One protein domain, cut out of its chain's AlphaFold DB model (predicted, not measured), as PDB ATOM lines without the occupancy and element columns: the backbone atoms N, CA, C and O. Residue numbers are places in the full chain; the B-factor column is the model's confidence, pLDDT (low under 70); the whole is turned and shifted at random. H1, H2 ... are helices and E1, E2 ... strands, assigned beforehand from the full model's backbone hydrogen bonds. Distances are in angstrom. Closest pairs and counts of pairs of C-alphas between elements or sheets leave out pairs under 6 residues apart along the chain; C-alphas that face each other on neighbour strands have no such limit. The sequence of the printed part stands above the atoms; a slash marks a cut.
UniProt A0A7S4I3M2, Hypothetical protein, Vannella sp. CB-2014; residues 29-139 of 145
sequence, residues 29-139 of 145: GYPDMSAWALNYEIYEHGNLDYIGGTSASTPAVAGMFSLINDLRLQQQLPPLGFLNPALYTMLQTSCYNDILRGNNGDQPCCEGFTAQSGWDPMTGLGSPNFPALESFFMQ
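What this domain is: This is residues 29 to 139 of the 145 residues of the protein "Hypothetical protein" of Vannella sp. CB-2014 (UniProt A0A7S4I3M2). With little regular structure, a long helix, H1, has the hairpin E1 and E2 at its first end, with its tip, residues 43 to 48, sticking out, and the short helices H2 and H3 to the other side of H1; the loop stretch between these two, residues 89 to 129, reaches well past H1's first end, farthest near Pro 108, and folds back to H3. The 111 printed residues, 44 in named elements, hold E1, E2, H1, H2, H3 in that order, class mixed, with one antiparallel sheet. The outline is flat, 54 by 42 by 20 A, only just loose, close to compact, radius of gyration of the C-alphas 16.1 A.

Where its parts are: E1, residues 40 to 44, begins at C-alpha 40 (102.388, 134.846, 93.175) and spans 12.0 A. E2 is residues 47 to 51, 12.5 A; H1, 54 to 74, 30.4 A; H2, 84 to 88, 6.4 A; H3, 130 to 137, 10.2 A, ending at C-alpha 137 (91.856, 148.257, 113.773).

How they stand to each other: In the hairpin E1 and E2, antiparallel at 141 degrees, N 42 and O 49 are within hydrogen-bond range at 2.8 A. H1, with residues 64 to 68 alone, only just touches H3, with 3 pairs of C-alphas within 8 A, the closest those of Ile 68 and Glu 134, 5.9 A, the same way at a steep tilt of 50 degrees. H2 is apart from H1 and H3. Every O i to N i+4 pair is within hydrogen-bond range in H2 and H3, 15 of 17 in H1.

The domain as a whole: The printed part has no cut. The farthest C-alphas, Gln 76 and Pro 108, are 54.5 A apart. H2 to H3 is a long link; pLDDT is under 70 at residues 108 to 109.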
ATOM      1  N   GLY A  29      89.875 124.084 115.684       86.69
ATOM      2  CA  GLY A  29      89.803 124.039 114.229       86.69
ATOM      3  C   GLY A  29      90.508 125.244 113.624       86.69
ATOM      4  O   GLY A  29      90.455 126.317 114.214       86.69
ATOM      5  N   TYR A  30      91.189 125.049 112.497       88.50
ATOM      6  CA  TYR A  30      91.973 126.022 111.721       88.50
ATOM      7  C   TYR A  30      91.607 125.891 110.232       88.50
ATOM      8  O   TYR A  30      91.061 124.848 109.870       88.50
ATOM      9  N   PRO A  31      91.915 126.879 109.366       92.56
ATOM     10  CA  PRO A  31      92.639 128.139 109.610       92.56
ATOM     11  C   PRO A  31      91.778 129.231 110.272       92.56
ATOM     12  O   PRO A  31      90.599 129.033 110.537       92.56
ATOM     13  N   ASP A  32      92.368 130.389 110.574       91.62
ATOM     14  CA  ASP A  32      91.630 131.556 111.113       91.62
ATOM     15  C   ASP A  32      91.125 132.457 110.010       91.62
ATOM     16  O   ASP A  32      90.045 133.015 110.098       91.62
ATOM     17  N   MET A  33      91.911 132.576 108.952       91.25
ATOM     18  CA  MET A  33      91.573 133.267 107.724       91.25
ATOM     19  C   MET A  33      92.333 132.602 106.590       91.25
ATOM     20  O   MET A  33      93.296 131.859 106.805       91.25
ATOM     21  N   SER A  34      91.925 132.914 105.378       93.38
ATOM     22  CA  SER A  34      92.576 132.476 104.158       93.38
ATOM     23  C   SER A  34      92.952 133.691 103.324       93.38
ATOM     24  O   SER A  34      92.502 134.807 103.553       93.38
ATOM     25  N   ALA A  35      93.840 133.502 102.366       93.00
ATOM     26  CA  ALA A  35      94.154 134.514 101.373       93.00
ATOM     27  C   ALA A  35      94.543 133.801 100.083       93.00
ATOM     28  O   ALA A  35      94.689 132.574 100.060       93.00
ATOM     29  N   TRP A  36      94.685 134.576  99.012       91.25
ATOM     30  CA  TRP A  36      95.100 134.048  97.723       91.25
ATOM     31  C   TRP A  36      96.391 133.231  97.862       91.25
ATOM     32  O   TRP A  36      97.260 133.568  98.664       91.25
ATOM     33  N   ALA A  37      96.501 132.134  97.117       88.88
ATOM     34  CA  ALA A  37      97.581 131.159  97.283       88.88
ATOM     35  C   ALA A  37      98.075 130.582  95.946       88.88
ATOM     36  O   ALA A  37      98.648 129.498  95.919       88.88
ATOM     37  N   LEU A  38      97.829 131.262  94.826       87.19
ATOM     38  CA  LEU A  38      98.214 130.788  93.495       87.19
ATOM     39  C   LEU A  38      98.851 131.918  92.692       87.19
ATOM     40  O   LEU A  38      98.419 133.061  92.794       87.19
ATOM     41  N   ASN A  39      99.827 131.583  91.854       91.38
ATOM     42  CA  ASN A  39     100.437 132.494  90.884       91.38
ATOM     43  C   ASN A  39     100.966 133.807  91.491       91.38
ATOM     44  O   ASN A  39     100.808 134.875  90.903       91.38
ATOM     45  N   TYR A  40     101.589 133.737  92.667       88.75
ATOM     46  CA  TYR A  40     102.388 134.846  93.175       88.75
ATOM     47  C   TYR A  40     103.644 134.967  92.327       88.75
ATOM     48  O   TYR A  40     104.462 134.050  92.315       88.75
ATOM     49  N   GLU A  41     103.787 136.094  91.640       95.62
ATOM     50  CA  GLU A  41     105.009 136.416  90.916       95.62
ATOM     51  C   GLU A  41     106.135 136.707  91.911       95.62
ATOM     52  O   GLU A  41     105.988 137.525  92.825       95.62
ATOM     53  N   ILE A  42     107.253 136.015  91.741       95.56
ATOM     54  CA  ILE A  42     108.465 136.204  92.525       95.56
ATOM     55  C   ILE A  42     109.657 136.385  91.597       95.56
ATOM     56  O   ILE A  42     109.640 135.984  90.436       95.56
ATOM     57  N   TYR A  43     110.717 136.974  92.139       96.38
ATOM     58  CA  TYR A  43     112.010 137.012  91.480       96.38
ATOM     59  C   TYR A  43     112.991 136.166  92.283       96.38
ATOM     60  O   TYR A  43     113.358 136.528  93.403       96.38
ATOM     61  N   GLU A  44     113.397 135.033  91.722       95.25
ATOM     62  CA  GLU A  44     114.294 134.085  92.371       95.25
ATOM     63  C   GLU A  44     115.434 133.713  91.421       95.25
ATOM     64  O   GLU A  44     115.232 133.508  90.225       95.25
ATOM     65  N   HIS A  45     116.664 133.669  91.938       94.81
ATOM     66  CA  HIS A  45     117.850 133.279  91.164       94.81
ATOM     67  C   HIS A  45     118.028 134.031  89.824       94.81
ATOM     68  O   HIS A  45     118.547 133.477  88.858       94.81
ATOM     69  N   GLY A  46     117.613 135.300  89.756       96.38
ATOM     70  CA  GLY A  46     117.743 136.122  88.549       96.38
ATOM     71  C   GLY A  46     116.616 135.956  87.521       96.38
ATOM     72  O   GLY A  46     116.701 136.547  86.444       96.38
ATOM     73  N   ASN A  47     115.563 135.198  87.834       96.62
ATOM     74  CA  ASN A  47     114.442 134.943  86.933       96.62
ATOM     75  C   ASN A  47     113.103 135.281  87.597       96.62
ATOM     76  O   ASN A  47     112.962 135.188  88.815       96.62
ATOM     77  N   LEU A  48     112.123 135.667  86.776       97.12
ATOM     78  CA  LEU A  48     110.726 135.726  87.199       97.12
ATOM     79  C   LEU A  48     110.161 134.306  87.259       97.12
ATOM     80  O   LEU A  48     110.357 133.530  86.323       97.12
ATOM     81  N   ASP A  49     109.455 133.997  88.339       95.69
ATOM     82  CA  ASP A  49     108.779 132.719  88.555       95.69
ATOM     83  C   ASP A  49     107.414 132.935  89.229       95.69
ATOM     84  O   ASP A  49     107.123 134.017  89.743       95.69
ATOM     85  N   TYR A  50     106.573 131.903  89.235       94.12
ATOM     86  CA  TYR A  50     105.263 131.906  89.874       94.12
ATOM     87  C   TYR A  50     105.178 130.804  90.925       94.12
ATOM     88  O   TYR A  50     105.267 129.617  90.620       94.12
ATOM     89  N   ILE A  51     104.916 131.194  92.171       91.62
ATOM     90  CA  ILE A  51     104.717 130.261  93.282       91.62
ATOM     91  C   ILE A  51     103.284 130.305  93.808       91.62
ATOM     92  O   ILE A  51     102.483 131.186  93.493       91.62
ATOM     93  N   GLY A  52     102.951 129.337  94.652       86.19
ATOM     94  CA  GLY A  52     101.673 129.285  95.342       86.19
ATOM     95  C   GLY A  52     101.801 128.681  96.732       86.19
ATOM     96  O   GLY A  52     102.874 128.634  97.334       86.19
ATOM     97  N   GLY A  53     100.676 128.201  97.239       84.44
ATOM     98  CA  GLY A  53     100.556 127.613  98.560       84.44
ATOM     99  C   GLY A  53     100.376 128.643  99.670       84.44
ATOM    100  O   GLY A  53     100.520 129.858  99.504       84.44
ATOM    101  N   THR A  54     100.066 128.131 100.858       85.81
ATOM    102  CA  THR A  54      99.872 128.940 102.068       85.81
ATOM    103  C   THR A  54     101.149 129.662 102.512       85.81
ATOM    104  O   THR A  54     101.089 130.655 103.241       85.81
ATOM    105  N   SER A  55     102.308 129.213 102.026       89.31
ATOM    106  CA  SER A  55     103.591 129.901 102.168       89.31
ATOM    107  C   SER A  55     103.605 131.276 101.506       89.31
ATOM    108  O   SER A  55     104.237 132.172 102.051       89.31
ATOM    109  N   ALA A  56     102.901 131.467 100.385       87.69
ATOM    110  CA  ALA A  56     102.786 132.761  99.709       87.69
ATOM    111  C   ALA A  56     101.685 133.639 100.331       87.69
ATOM    112  O   ALA A  56     101.853 134.849 100.493       87.69
ATOM    113  N   SER A  57     100.583 133.023 100.769       90.25
ATOM    114  CA  SER A  57      99.474 133.744 101.403       90.25
ATOM    115  C   SER A  57      99.855 134.327 102.773       90.25
ATOM    116  O   SER A  57      99.475 135.447 103.116       90.25
ATOM    117  N   THR A  58     100.674 133.606 103.544       91.19
ATOM    118  CA  THR A  58     101.134 134.014 104.881       91.19
ATOM    119  C   THR A  58     101.839 135.384 104.905       91.19
ATOM    120  O   THR A  58     101.411 136.244 105.680       91.19
ATOM    121  N   PRO A  59     102.910 135.633 104.123       93.31
ATOM    122  CA  PRO A  59     103.586 136.928 104.101       93.31
ATOM    123  C   PRO A  59     102.717 138.039 103.500       93.31
ATOM    124  O   PRO A  59     102.833 139.177 103.943       93.31
ATOM    125  N   ALA A  60     101.805 137.731 102.568       91.31
ATOM    126  CA  ALA A  60     100.869 138.722 102.036       91.31
ATOM    127  C   ALA A  60      99.954 139.286 103.140       91.31
ATOM    128  O   ALA A  60      99.838 140.502 103.300       91.31
ATOM    129  N   VAL A  61      99.373 138.408 103.964       94.69
ATOM    130  CA  VAL A  61      98.558 138.810 105.123       94.69
ATOM    131  C   VAL A  61      99.408 139.493 106.201       94.69
ATOM    132  O   VAL A  61      98.977 140.480 106.795       94.69
ATOM    133  N   ALA A  62     100.635 139.022 106.443       95.00
ATOM    134  CA  ALA A  62     101.544 139.680 107.383       95.00
ATOM    135  C   ALA A  62     101.854 141.130 106.962       95.00
ATOM    136  O   ALA A  62     101.854 142.021 107.812       95.00
ATOM    137  N   GLY A  63     102.047 141.377 105.661       96.19
ATOM    138  CA  GLY A  63     102.221 142.718 105.102       96.19
ATOM    139  C   GLY A  63     101.028 143.632 105.387       96.19
ATOM    140  O   GLY A  63     101.219 144.754 105.847       96.19
ATOM    141  N   MET A  64      99.799 143.130 105.226       96.25
ATOM    142  CA  MET A  64      98.578 143.876 105.563       96.25
ATOM    143  C   MET A  64      98.562 144.323 107.033       96.25
ATOM    144  O   MET A  64      98.386 145.503 107.321       96.25
ATOM    145  N   PHE A  65      98.806 143.413 107.980       96.31
ATOM    146  CA  PHE A  65      98.846 143.782 109.402       96.31
ATOM    147  C   PHE A  65     100.046 144.665 109.762       96.31
ATOM    148  O   PHE A  65      99.950 145.475 110.684       96.31
ATOM    149  N   SER A  66     101.161 144.549 109.036       97.56
ATOM    150  CA  SER A  66     102.295 145.461 109.182       97.56
ATOM    151  C   SER A  66     101.922 146.888 108.780       97.56
ATOM    152  O   SER A  66     102.261 147.813 109.510       97.56
ATOM    153  N   LEU A  67     101.184 147.069 107.678       98.31
ATOM    154  CA  LEU A  67     100.678 148.381 107.254       98.31
ATOM    155  C   LEU A  67      99.725 148.976 108.294       98.31
ATOM    156  O   LEU A  67      99.850 150.142 108.653       98.31
ATOM    157  N   ILE A  68      98.819 148.166 108.846       97.25
ATOM    158  CA  ILE A  68      97.916 148.627 109.910       97.25
ATOM    159  C   ILE A  68      98.709 149.037 111.160       97.25
ATOM    160  O   ILE A  68      98.418 150.064 111.766       97.25
ATOM    161  N   ASN A  69      99.730 148.269 111.557       97.00
ATOM    162  CA  ASN A  69     100.590 148.653 112.679       97.00
ATOM    163  C   ASN A  69     101.356 149.953 112.407       97.00
ATOM    164  O   ASN A  69     101.473 150.764 113.321       97.00
ATOM    165  N   ASP A  70     101.840 150.169 111.183       98.12
ATOM    166  CA  ASP A  70     102.495 151.422 110.801       98.12
ATOM    167  C   ASP A  70     101.544 152.619 110.964       98.12
ATOM    168  O   ASP A  70     101.857 153.567 111.684       98.12
ATOM    169  N   LEU A  71     100.324 152.522 110.427       97.44
ATOM    170  CA  LEU A  71      99.285 153.549 110.582       97.44
ATOM    171  C   LEU A  71      98.941 153.815 112.056       97.44
ATOM    172  O   LEU A  71      98.802 154.968 112.473       97.44
ATOM    173  N   ARG A  72      98.849 152.762 112.873       96.00
ATOM    174  CA  ARG A  72      98.625 152.884 114.320       96.00
ATOM    175  C   ARG A  72      99.762 153.640 115.001       96.00
ATOM    176  O   ARG A  72      99.493 154.557 115.777       96.00
ATOM    177  N   LEU A  73     101.014 153.306 114.695       96.25
ATOM    178  CA  LEU A  73     102.185 153.970 115.271       96.25
ATOM    179  C   LEU A  73     102.265 155.449 114.866       96.25
ATOM    180  O   LEU A  73     102.582 156.284 115.714       96.25
ATOM    181  N   GLN A  74     101.902 155.793 113.625       96.94
ATOM    182  CA  GLN A  74     101.795 157.189 113.176       96.94
ATOM    183  C   GLN A  74     100.774 157.996 114.003       96.94
ATOM    184  O   GLN A  74     100.957 159.193 114.216       96.94
ATOM    185  N   GLN A  75      99.732 157.340 114.527       95.56
ATOM    186  CA  GLN A  75      98.725 157.932 115.418       95.56
ATOM    187  C   GLN A  75      99.015 157.715 116.914       95.56
ATOM    188  O   GLN A  75      98.133 157.915 117.747       95.56
ATOM    189  N   GLN A  76     100.240 157.310 117.277       94.75
ATOM    190  CA  GLN A  76     100.654 157.025 118.662       94.75
ATOM    191  C   GLN A  76      99.824 155.924 119.353       94.75
ATOM    192  O   GLN A  76      99.775 155.838 120.582       94.75
ATOM    193  N   LEU A  77      99.184 155.051 118.573       92.62
ATOM    194  CA  LEU A  77      98.475 153.878 119.067       92.62
ATOM    195  C   LEU A  77      99.450 152.696 119.232       92.62
ATOM    196  O   LEU A  77     100.396 152.553 118.454       92.62
ATOM    197  N   PRO A  78      99.229 151.800 120.213       92.50
ATOM    198  CA  PRO A  78     100.060 150.609 120.377       92.50
ATOM    199  C   PRO A  78      99.874 149.629 119.204       92.50
ATOM    200  O   PRO A  78      98.779 149.574 118.639       92.50
ATOM    201  N   PRO A  79     100.870 148.792 118.866       93.50
ATOM    202  CA  PRO A  79     100.700 147.745 117.857       93.50
ATOM    203  C   PRO A  79      99.645 146.713 118.290       93.50
ATOM    204  O   PRO A  79      99.367 146.550 119.478       93.50
ATOM    205  N   LEU A  80      99.065 145.999 117.324       91.06
ATOM    206  CA  LEU A  80      97.927 145.097 117.537       91.06
ATOM    207  C   LEU A  80      98.225 143.876 118.426       91.06
ATOM    208  O   LEU A  80      97.324 143.374 119.095       91.06
ATOM    209  N   GLY A  81      99.472 143.398 118.461       90.69
ATOM    210  CA  GLY A  81      99.860 142.240 119.269       90.69
ATOM    211  C   GLY A  81      99.167 140.941 118.833       90.69
ATOM    212  O   GLY A  81      99.164 140.594 117.653       90.69
ATOM    213  N   PHE A  82      98.616 140.192 119.792       90.81
ATOM    214  CA  PHE A  82      97.931 138.925 119.534       90.81
ATOM    215  C   PHE A  82      96.551 139.158 118.899       90.81
ATOM    216  O   PHE A  82      95.573 139.443 119.584       90.81
ATOM    217  N   LEU A  83      96.486 139.024 117.572       89.69
ATOM    218  CA  LEU A  83      95.332 139.428 116.761       89.69
ATOM    219  C   LEU A  83      94.064 138.621 117.015       89.69
ATOM    220  O   LEU A  83      92.957 139.137 116.904       89.69
ATOM    221  N   ASN A  84      94.205 137.340 117.311       87.50
ATOM    222  CA  ASN A  84      93.115 136.409 117.076       87.50
ATOM    223  C   ASN A  84      91.864 136.625 117.928       87.50
ATOM    224  O   ASN A  84      90.783 136.591 117.353       87.50
ATOM    225  N   PRO A  85      91.939 136.940 119.235       89.31
ATOM    226  CA  PRO A  85      90.741 137.311 119.977       89.31
ATOM    227  C   PRO A  85      89.963 138.450 119.303       89.31
ATOM    228  O   PRO A  85      88.741 138.382 119.240       89.31
ATOM    229  N   ALA A  86      90.656 139.450 118.745       89.06
ATOM    230  CA  ALA A  86      90.028 140.552 118.016       89.06
ATOM    231  C   ALA A  86      89.498 140.123 116.636       89.06
ATOM    232  O   ALA A  86      88.433 140.571 116.224       89.06
ATOM    233  N   LEU A  87      90.187 139.222 115.927       90.00
ATOM    234  CA  LEU A  87      89.719 138.718 114.629       90.00
ATOM    235  C   LEU A  87      88.328 138.081 114.724       90.00
ATOM    236  O   LEU A  87      87.477 138.323 113.866       90.00
ATOM    237  N   TYR A  88      88.079 137.334 115.800       89.88
ATOM    238  CA  TYR A  88      86.812 136.642 116.029       89.88
ATOM    239  C   TYR A  88      85.696 137.543 116.573       89.88
ATOM    240  O   TYR A  88      84.533 137.155 116.508       89.88
ATOM    241  N   THR A  89      85.983 138.769 117.032       89.25
ATOM    242  CA  THR A  89      84.904 139.737 117.315       89.25
ATOM    243  C   THR A  89      84.260 140.283 116.041       89.25
ATOM    244  O   THR A  89      83.215 140.919 116.111       89.25
ATOM    245  N   MET A  90      84.878 140.044 114.880       87.62
ATOM    246  CA  MET A  90      84.440 140.516 113.562       87.62
ATOM    247  C   MET A  90      83.810 139.405 112.704       87.62
ATOM    248  O   MET A  90      83.753 139.531 111.478       87.62
ATOM    249  N   LEU A  91      83.352 138.312 113.323       84.88
ATOM    250  CA  LEU A  91      82.656 137.221 112.635       84.88
ATOM    251  C   LEU A  91      81.502 137.755 111.770       84.88
ATOM    252  O   LEU A  91      80.690 138.544 112.245       84.88
ATOM    253  N   GLN A  92      81.432 137.302 110.514       80.94
ATOM    254  CA  GLN A  92      80.370 137.658 109.559       80.94
ATOM    255  C   GLN A  92      80.208 139.177 109.319       80.94
ATOM    256  O   GLN A  92      79.131 139.652 108.962       80.94
ATOM    257  N   THR A  93      81.279 139.954 109.502       90.25
ATOM    258  CA  THR A  93      81.325 141.378 109.135       90.25
ATOM    259  C   THR A  93      81.962 141.580 107.758       90.25
ATOM    260  O   THR A  93      82.573 140.671 107.202       90.25
ATOM    261  N   SER A  94      81.906 142.807 107.233       94.19
ATOM    262  CA  SER A  94      82.588 143.193 105.989       94.19
ATOM    263  C   SER A  94      84.120 143.176 106.071       94.19
ATOM    264  O   SER A  94      84.772 143.396 105.053       94.19
ATOM    265  N   CYS A  95      84.702 142.911 107.250       95.50
ATOM    266  CA  CYS A  95      86.148 142.747 107.426       95.50
ATOM    267  C   CYS A  95      86.696 141.509 106.705       95.50
ATOM    268  O   CYS A  95      87.902 141.428 106.466       95.50
ATOM    269  N   TYR A  96      85.818 140.581 106.316       94.88
ATOM    270  CA  TYR A  96      86.180 139.391 105.562       94.88
ATOM    271  C   TYR A  96      85.267 139.202 104.353       94.88
ATOM    272  O   TYR A  96      84.082 139.530 104.391       94.88
ATOM    273  N   ASN A  97      85.819 138.630 103.287       94.12
ATOM    274  CA  ASN A  97      85.027 138.050 102.212       94.12
ATOM    275  C   ASN A  97      84.865 136.556 102.500       94.12
ATOM    276  O   ASN A  97      85.843 135.806 102.415       94.12
ATOM    277  N   ASP A  98      83.641 136.164 102.852       93.62
ATOM    278  CA  ASP A  98      83.249 134.787 103.167       93.62
ATOM    279  C   ASP A  98      83.362 133.882 101.925       93.62
ATOM    280  O   ASP A  98      82.921 134.251 100.830       93.62
ATOM    281  N   ILE A  99      83.975 132.707 102.076       91.19
ATOM    282  CA  ILE A  99      84.231 131.780 100.971       91.19
ATOM    283  C   ILE A  99      83.258 130.613 101.081       91.19
ATOM    284  O   ILE A  99      83.397 129.724 101.902       91.19
ATOM    285  N   LEU A 100      82.279 130.587 100.180       91.81
ATOM    286  CA  LEU A 100      81.142 129.666 100.273       91.81
ATOM    287  C   LEU A 100      81.283 128.403  99.415       91.81
ATOM    288  O   LEU A 100      80.334 127.628  99.297       91.81
ATOM    289  N   ARG A 101      82.405 128.242  98.701       90.12
ATOM    290  CA  ARG A 101      82.584 127.160  97.724       90.12
ATOM    291  C   ARG A 101      83.997 126.602  97.731       90.12
ATOM    292  O   ARG A 101      84.967 127.351  97.704       90.12
ATOM    293  N   GLY A 102      84.072 125.279  97.634       87.38
ATOM    294  CA  GLY A 102      85.309 124.511  97.562       87.38
ATOM    295  C   GLY A 102      85.386 123.471  98.675       87.38
ATOM    296  O   GLY A 102      84.562 123.462  99.588       87.38
ATOM    297  N   ASN A 103      86.354 122.568  98.570       88.25
ATOM    298  CA  ASN A 103      86.678 121.601  99.612       88.25
ATOM    299  C   ASN A 103      88.188 121.333  99.613       88.25
ATOM    300  O   ASN A 103      88.865 121.628  98.627       88.25
ATOM    301  N   ASN A 104      88.705 120.794 100.714       85.75
ATOM    302  CA  ASN A 104      90.104 120.372 100.842       85.75
ATOM    303  C   ASN A 104      90.262 118.841 100.906       85.75
ATOM    304  O   ASN A 104      91.249 118.350 101.450       85.75
ATOM    305  N   GLY A 105      89.277 118.102 100.388       84.44
ATOM    306  CA  GLY A 105      89.344 116.651 100.268       84.44
ATOM    307  C   GLY A 105      90.026 116.215  98.975       84.44
ATOM    308  O   GLY A 105      90.067 116.959  97.997       84.44
ATOM    309  N   ASP A 106      90.520 114.980  98.966       80.00
ATOM    310  CA  ASP A 106      91.044 114.313  97.777       80.00
ATOM    311  C   ASP A 106      90.317 112.980  97.567       80.00
ATOM    312  O   ASP A 106      90.178 112.160  98.479       80.00
ATOM    313  N   GLN A 107      89.789 112.770  96.367       74.94
ATOM    314  CA  GLN A 107      88.983 111.593  96.056       74.94
ATOM    315  C   GLN A 107      89.864 110.510  95.421       74.94
ATOM    316  O   GLN A 107      90.653 110.818  94.530       74.94
ATOM    317  N   PRO A 108      89.720 109.228  95.811       66.00
ATOM    318  CA  PRO A 108      88.638 108.662  96.629       66.00
ATOM    319  C   PRO A 108      88.975 108.476  98.122       66.00
ATOM    320  O   PRO A 108      88.167 107.927  98.862       66.00
ATOM    321  N   CYS A 109      90.184 108.829  98.567       67.94
ATOM    322  CA  CYS A 109      90.714 108.377  99.859       67.94
ATOM    323  C   CYS A 109      90.352 109.261 101.052       67.94
ATOM    324  O   CYS A 109      90.431 108.816 102.197       67.94
ATOM    325  N   CYS A 110      90.070 110.533 100.791       73.31
ATOM    326  CA  CYS A 110      90.384 111.582 101.737       73.31
ATOM    327  C   CYS A 110      89.242 112.599 101.763       73.31
ATOM    328  O   CYS A 110      89.323 113.680 101.180       73.31
ATOM    329  N   GLU A 111      88.148 112.234 102.435       80.56
ATOM    330  CA  GLU A 111      87.067 113.172 102.732       80.56
ATOM    331  C   GLU A 111      87.619 114.361 103.528       80.56
ATOM    332  O   GLU A 111      88.263 114.196 104.565       80.56
ATOM    333  N   GLY A 112      87.389 115.562 103.002       85.56
ATOM    334  CA  GLY A 112      87.834 116.811 103.598       85.56
ATOM    335  C   GLY A 112      86.673 117.647 104.110       85.56
ATOM    336  O   GLY A 112      85.506 117.259 104.090       85.56
ATOM    337  N   PHE A 113      87.011 118.846 104.546       87.94
ATOM    338  CA  PHE A 113      86.058 119.876 104.894       87.94
ATOM    339  C   PHE A 113      85.633 120.668 103.657       87.94
ATOM    340  O   PHE A 113      86.404 120.862 102.715       87.94
ATOM    341  N   THR A 114      84.391 121.141 103.682       89.44
ATOM    342  CA  THR A 114      83.795 121.971 102.629       89.44
ATOM    343  C   THR A 114      83.605 123.388 103.156       89.44
ATOM    344  O   THR A 114      83.249 123.558 104.323       89.44
ATOM    345  N   ALA A 115      83.835 124.386 102.301       89.31
ATOM    346  CA  ALA A 115      83.583 125.784 102.634       89.31
ATOM    347  C   ALA A 115      82.086 126.021 102.912       89.31
ATOM    348  O   ALA A 115      81.225 125.425 102.256       89.31
ATOM    349  N   GLN A 116      81.765 126.888 103.865       88.75
ATOM    350  CA  GLN A 116      80.386 127.187 104.261       88.75
ATOM    351  C   GLN A 116      80.278 128.631 104.744       88.75
ATOM    352  O   GLN A 116      81.277 129.306 104.916       88.75
ATOM    353  N   SER A 117      79.056 129.109 104.982       90.75
ATOM    354  CA  SER A 117      78.899 130.472 105.489       90.75
ATOM    355  C   SER A 117      79.435 130.626 106.913       90.75
ATOM    356  O   SER A 117      79.136 129.815 107.795       90.75
ATOM    357  N   GLY A 118      80.154 131.721 107.147       89.81
ATOM    358  CA  GLY A 118      80.807 132.025 108.412       89.81
ATOM    359  C   GLY A 118      82.206 131.426 108.497       89.81
ATOM    360  O   GLY A 118      82.892 131.283 107.497       89.81
ATOM    361  N   TRP A 119      82.660 131.118 109.715       91.25
ATOM    362  CA  TRP A 119      83.941 130.434 109.858       91.25
ATOM    363  C   TRP A 119      83.802 128.960 109.473       91.25
ATOM    364  O   TRP A 119      82.855 128.283 109.889       91.25
ATOM    365  N   ASP A 120      84.778 128.452 108.729       90.25
ATOM    366  CA  ASP A 120      84.848 127.044 108.367       90.25
ATOM    367  C   ASP A 120      86.284 126.479 108.415       90.25
ATOM    368  O   ASP A 120      87.263 127.222 108.304       90.25
ATOM    369  N   PRO A 121      86.449 125.155 108.589       88.50
ATOM    370  CA  PRO A 121      87.766 124.510 108.643       88.50
ATOM    371  C   PRO A 121      88.487 124.387 107.288       88.50
ATOM    372  O   PRO A 121      89.529 123.735 107.204       88.50
ATOM    373  N   MET A 122      87.960 124.987 106.219       88.31
ATOM    374  CA  MET A 122      88.637 125.093 104.929       88.31
ATOM    375  C   MET A 122      89.307 126.468 104.767       88.31
ATOM    376  O   MET A 122      90.461 126.547 104.346       88.31
ATOM    377  N   THR A 123      88.607 127.551 105.104       91.06
ATOM    378  CA  THR A 123      88.969 128.932 104.758       91.06
ATOM    379  C   THR A 123      88.948 129.907 105.936       91.06
ATOM    380  O   THR A 123      89.367 131.063 105.795       91.06
ATOM    381  N   GLY A 124      88.563 129.435 107.121       92.50
ATOM    382  CA  GLY A 124      88.491 130.231 108.335       92.50
ATOM    383  C   GLY A 124      87.405 131.293 108.227       92.50
ATOM    384  O   GLY A 124      86.335 131.023 107.711       92.50
ATOM    385  N   LEU A 125      87.693 132.513 108.680       92.81
ATOM    386  CA  LEU A 125      86.821 133.689 108.554       92.81
ATOM    387  C   LEU A 125      86.627 134.153 107.096       92.81
ATOM    388  O   LEU A 125      85.859 135.081 106.857       92.81
ATOM    389  N   GLY A 126      87.347 133.557 106.140       93.38
ATOM    390  CA  GLY A 126      87.424 133.998 104.753       93.38
ATOM    391  C   GLY A 126      88.665 134.846 104.473       93.38
ATOM    392  O   GLY A 126      89.656 134.794 105.210       93.38
ATOM    393  N   SER A 127      88.622 135.617 103.383       94.31
ATOM    394  CA  SER A 127      89.748 136.460 102.959       94.31
ATOM    395  C   SER A 127      89.689 137.875 103.534       94.31
ATOM    396  O   SER A 127      88.601 138.446 103.601       94.31
ATOM    397  N   PRO A 128      90.822 138.475 103.942       94.38
ATOM    398  CA  PRO A 128      90.828 139.796 104.559       94.38
ATOM    399  C   PRO A 128      90.369 140.883 103.580       94.38
ATOM    400  O   PRO A 128      90.915 141.027 102.486       94.38
ATOM    401  N   ASN A 129      89.409 141.700 104.004       96.44
ATOM    402  CA  ASN A 129      89.065 142.952 103.340       96.44
ATOM    403  C   ASN A 129      89.873 144.083 103.985       96.44
ATOM    404  O   ASN A 129      89.518 144.577 105.057       96.44
ATOM    405  N   PHE A 130      90.985 144.465 103.349       96.12
ATOM    406  CA  PHE A 130      91.958 145.383 103.945       96.12
ATOM    407  C   PHE A 130      91.353 146.728 104.400       96.12
ATOM    408  O   PHE A 130      91.505 147.031 105.580       96.12
ATOM    409  N   PRO A 131      90.605 147.491 103.574       97.00
ATOM    410  CA  PRO A 131      89.990 148.747 104.022       97.00
ATOM    411  C   PRO A 131      89.080 148.608 105.250       97.00
ATOM    412  O   PRO A 131      89.069 149.471 106.131       97.00
ATOM    413  N   ALA A 132      88.309 147.519 105.328       96.38
ATOM    414  CA  ALA A 132      87.420 147.265 106.457       96.38
ATOM    415  C   ALA A 132      88.208 146.870 107.719       96.38
ATOM    416  O   ALA A 132      87.928 147.390 108.800       96.38
ATOM    417  N   LEU A 133      89.232 146.020 107.576       94.88
ATOM    418  CA  LEU A 133      90.131 145.646 108.671       94.88
ATOM    419  C   LEU A 133      90.919 146.842 109.201       94.88
ATOM    420  O   LEU A 133      91.008 147.013 110.411       94.88
ATOM    421  N   GLU A 134      91.464 147.675 108.319       96.00
ATOM    422  CA  GLU A 134      92.134 148.922 108.681       96.00
ATOM    423  C   GLU A 134      91.183 149.815 109.483       96.00
ATOM    424  O   GLU A 134      91.487 150.184 110.615       96.00
ATOM    425  N   SER A 135      89.986 150.081 108.951       95.19
ATOM    426  CA  SER A 135      88.978 150.917 109.617       95.19
ATOM    427  C   SER A 135      88.581 150.387 110.996       95.19
ATOM    428  O   SER A 135      88.353 151.167 111.922       95.19
ATOM    429  N   PHE A 136      88.491 149.065 111.153       93.56
ATOM    430  CA  PHE A 136      88.264 148.443 112.451       93.56
ATOM    431  C   PHE A 136      89.468 148.672 113.366       93.56
ATOM    432  O   PHE A 136      89.345 149.287 114.421       93.56
ATOM    433  N   PHE A 137      90.655 148.243 112.947       93.69
ATOM    434  CA  PHE A 137      91.856 148.257 113.773       93.69
ATOM    435  C   PHE A 137      92.456 149.639 114.018       93.69
ATOM    436  O   PHE A 137      93.324 149.745 114.876       93.69
ATOM    437  N   MET A 138      92.018 150.695 113.340       94.25
ATOM    438  CA  MET A 138      92.411 152.071 113.662       94.25
ATOM    439  C   MET A 138      91.602 152.679 114.814       94.25
ATOM    440  O   MET A 138      91.960 153.736 115.329       94.25
ATOM    441  N   GLN A 139      90.548 152.009 115.280       87.25
ATOM    442  CA  GLN A 139      89.785 152.464 116.438       87.25
ATOM    443  C   GLN A 139      90.556 152.223 117.747       87.25
ATOM    444  O   GLN A 139      91.321 151.261 117.909       87.25
TER     445      GLN A 139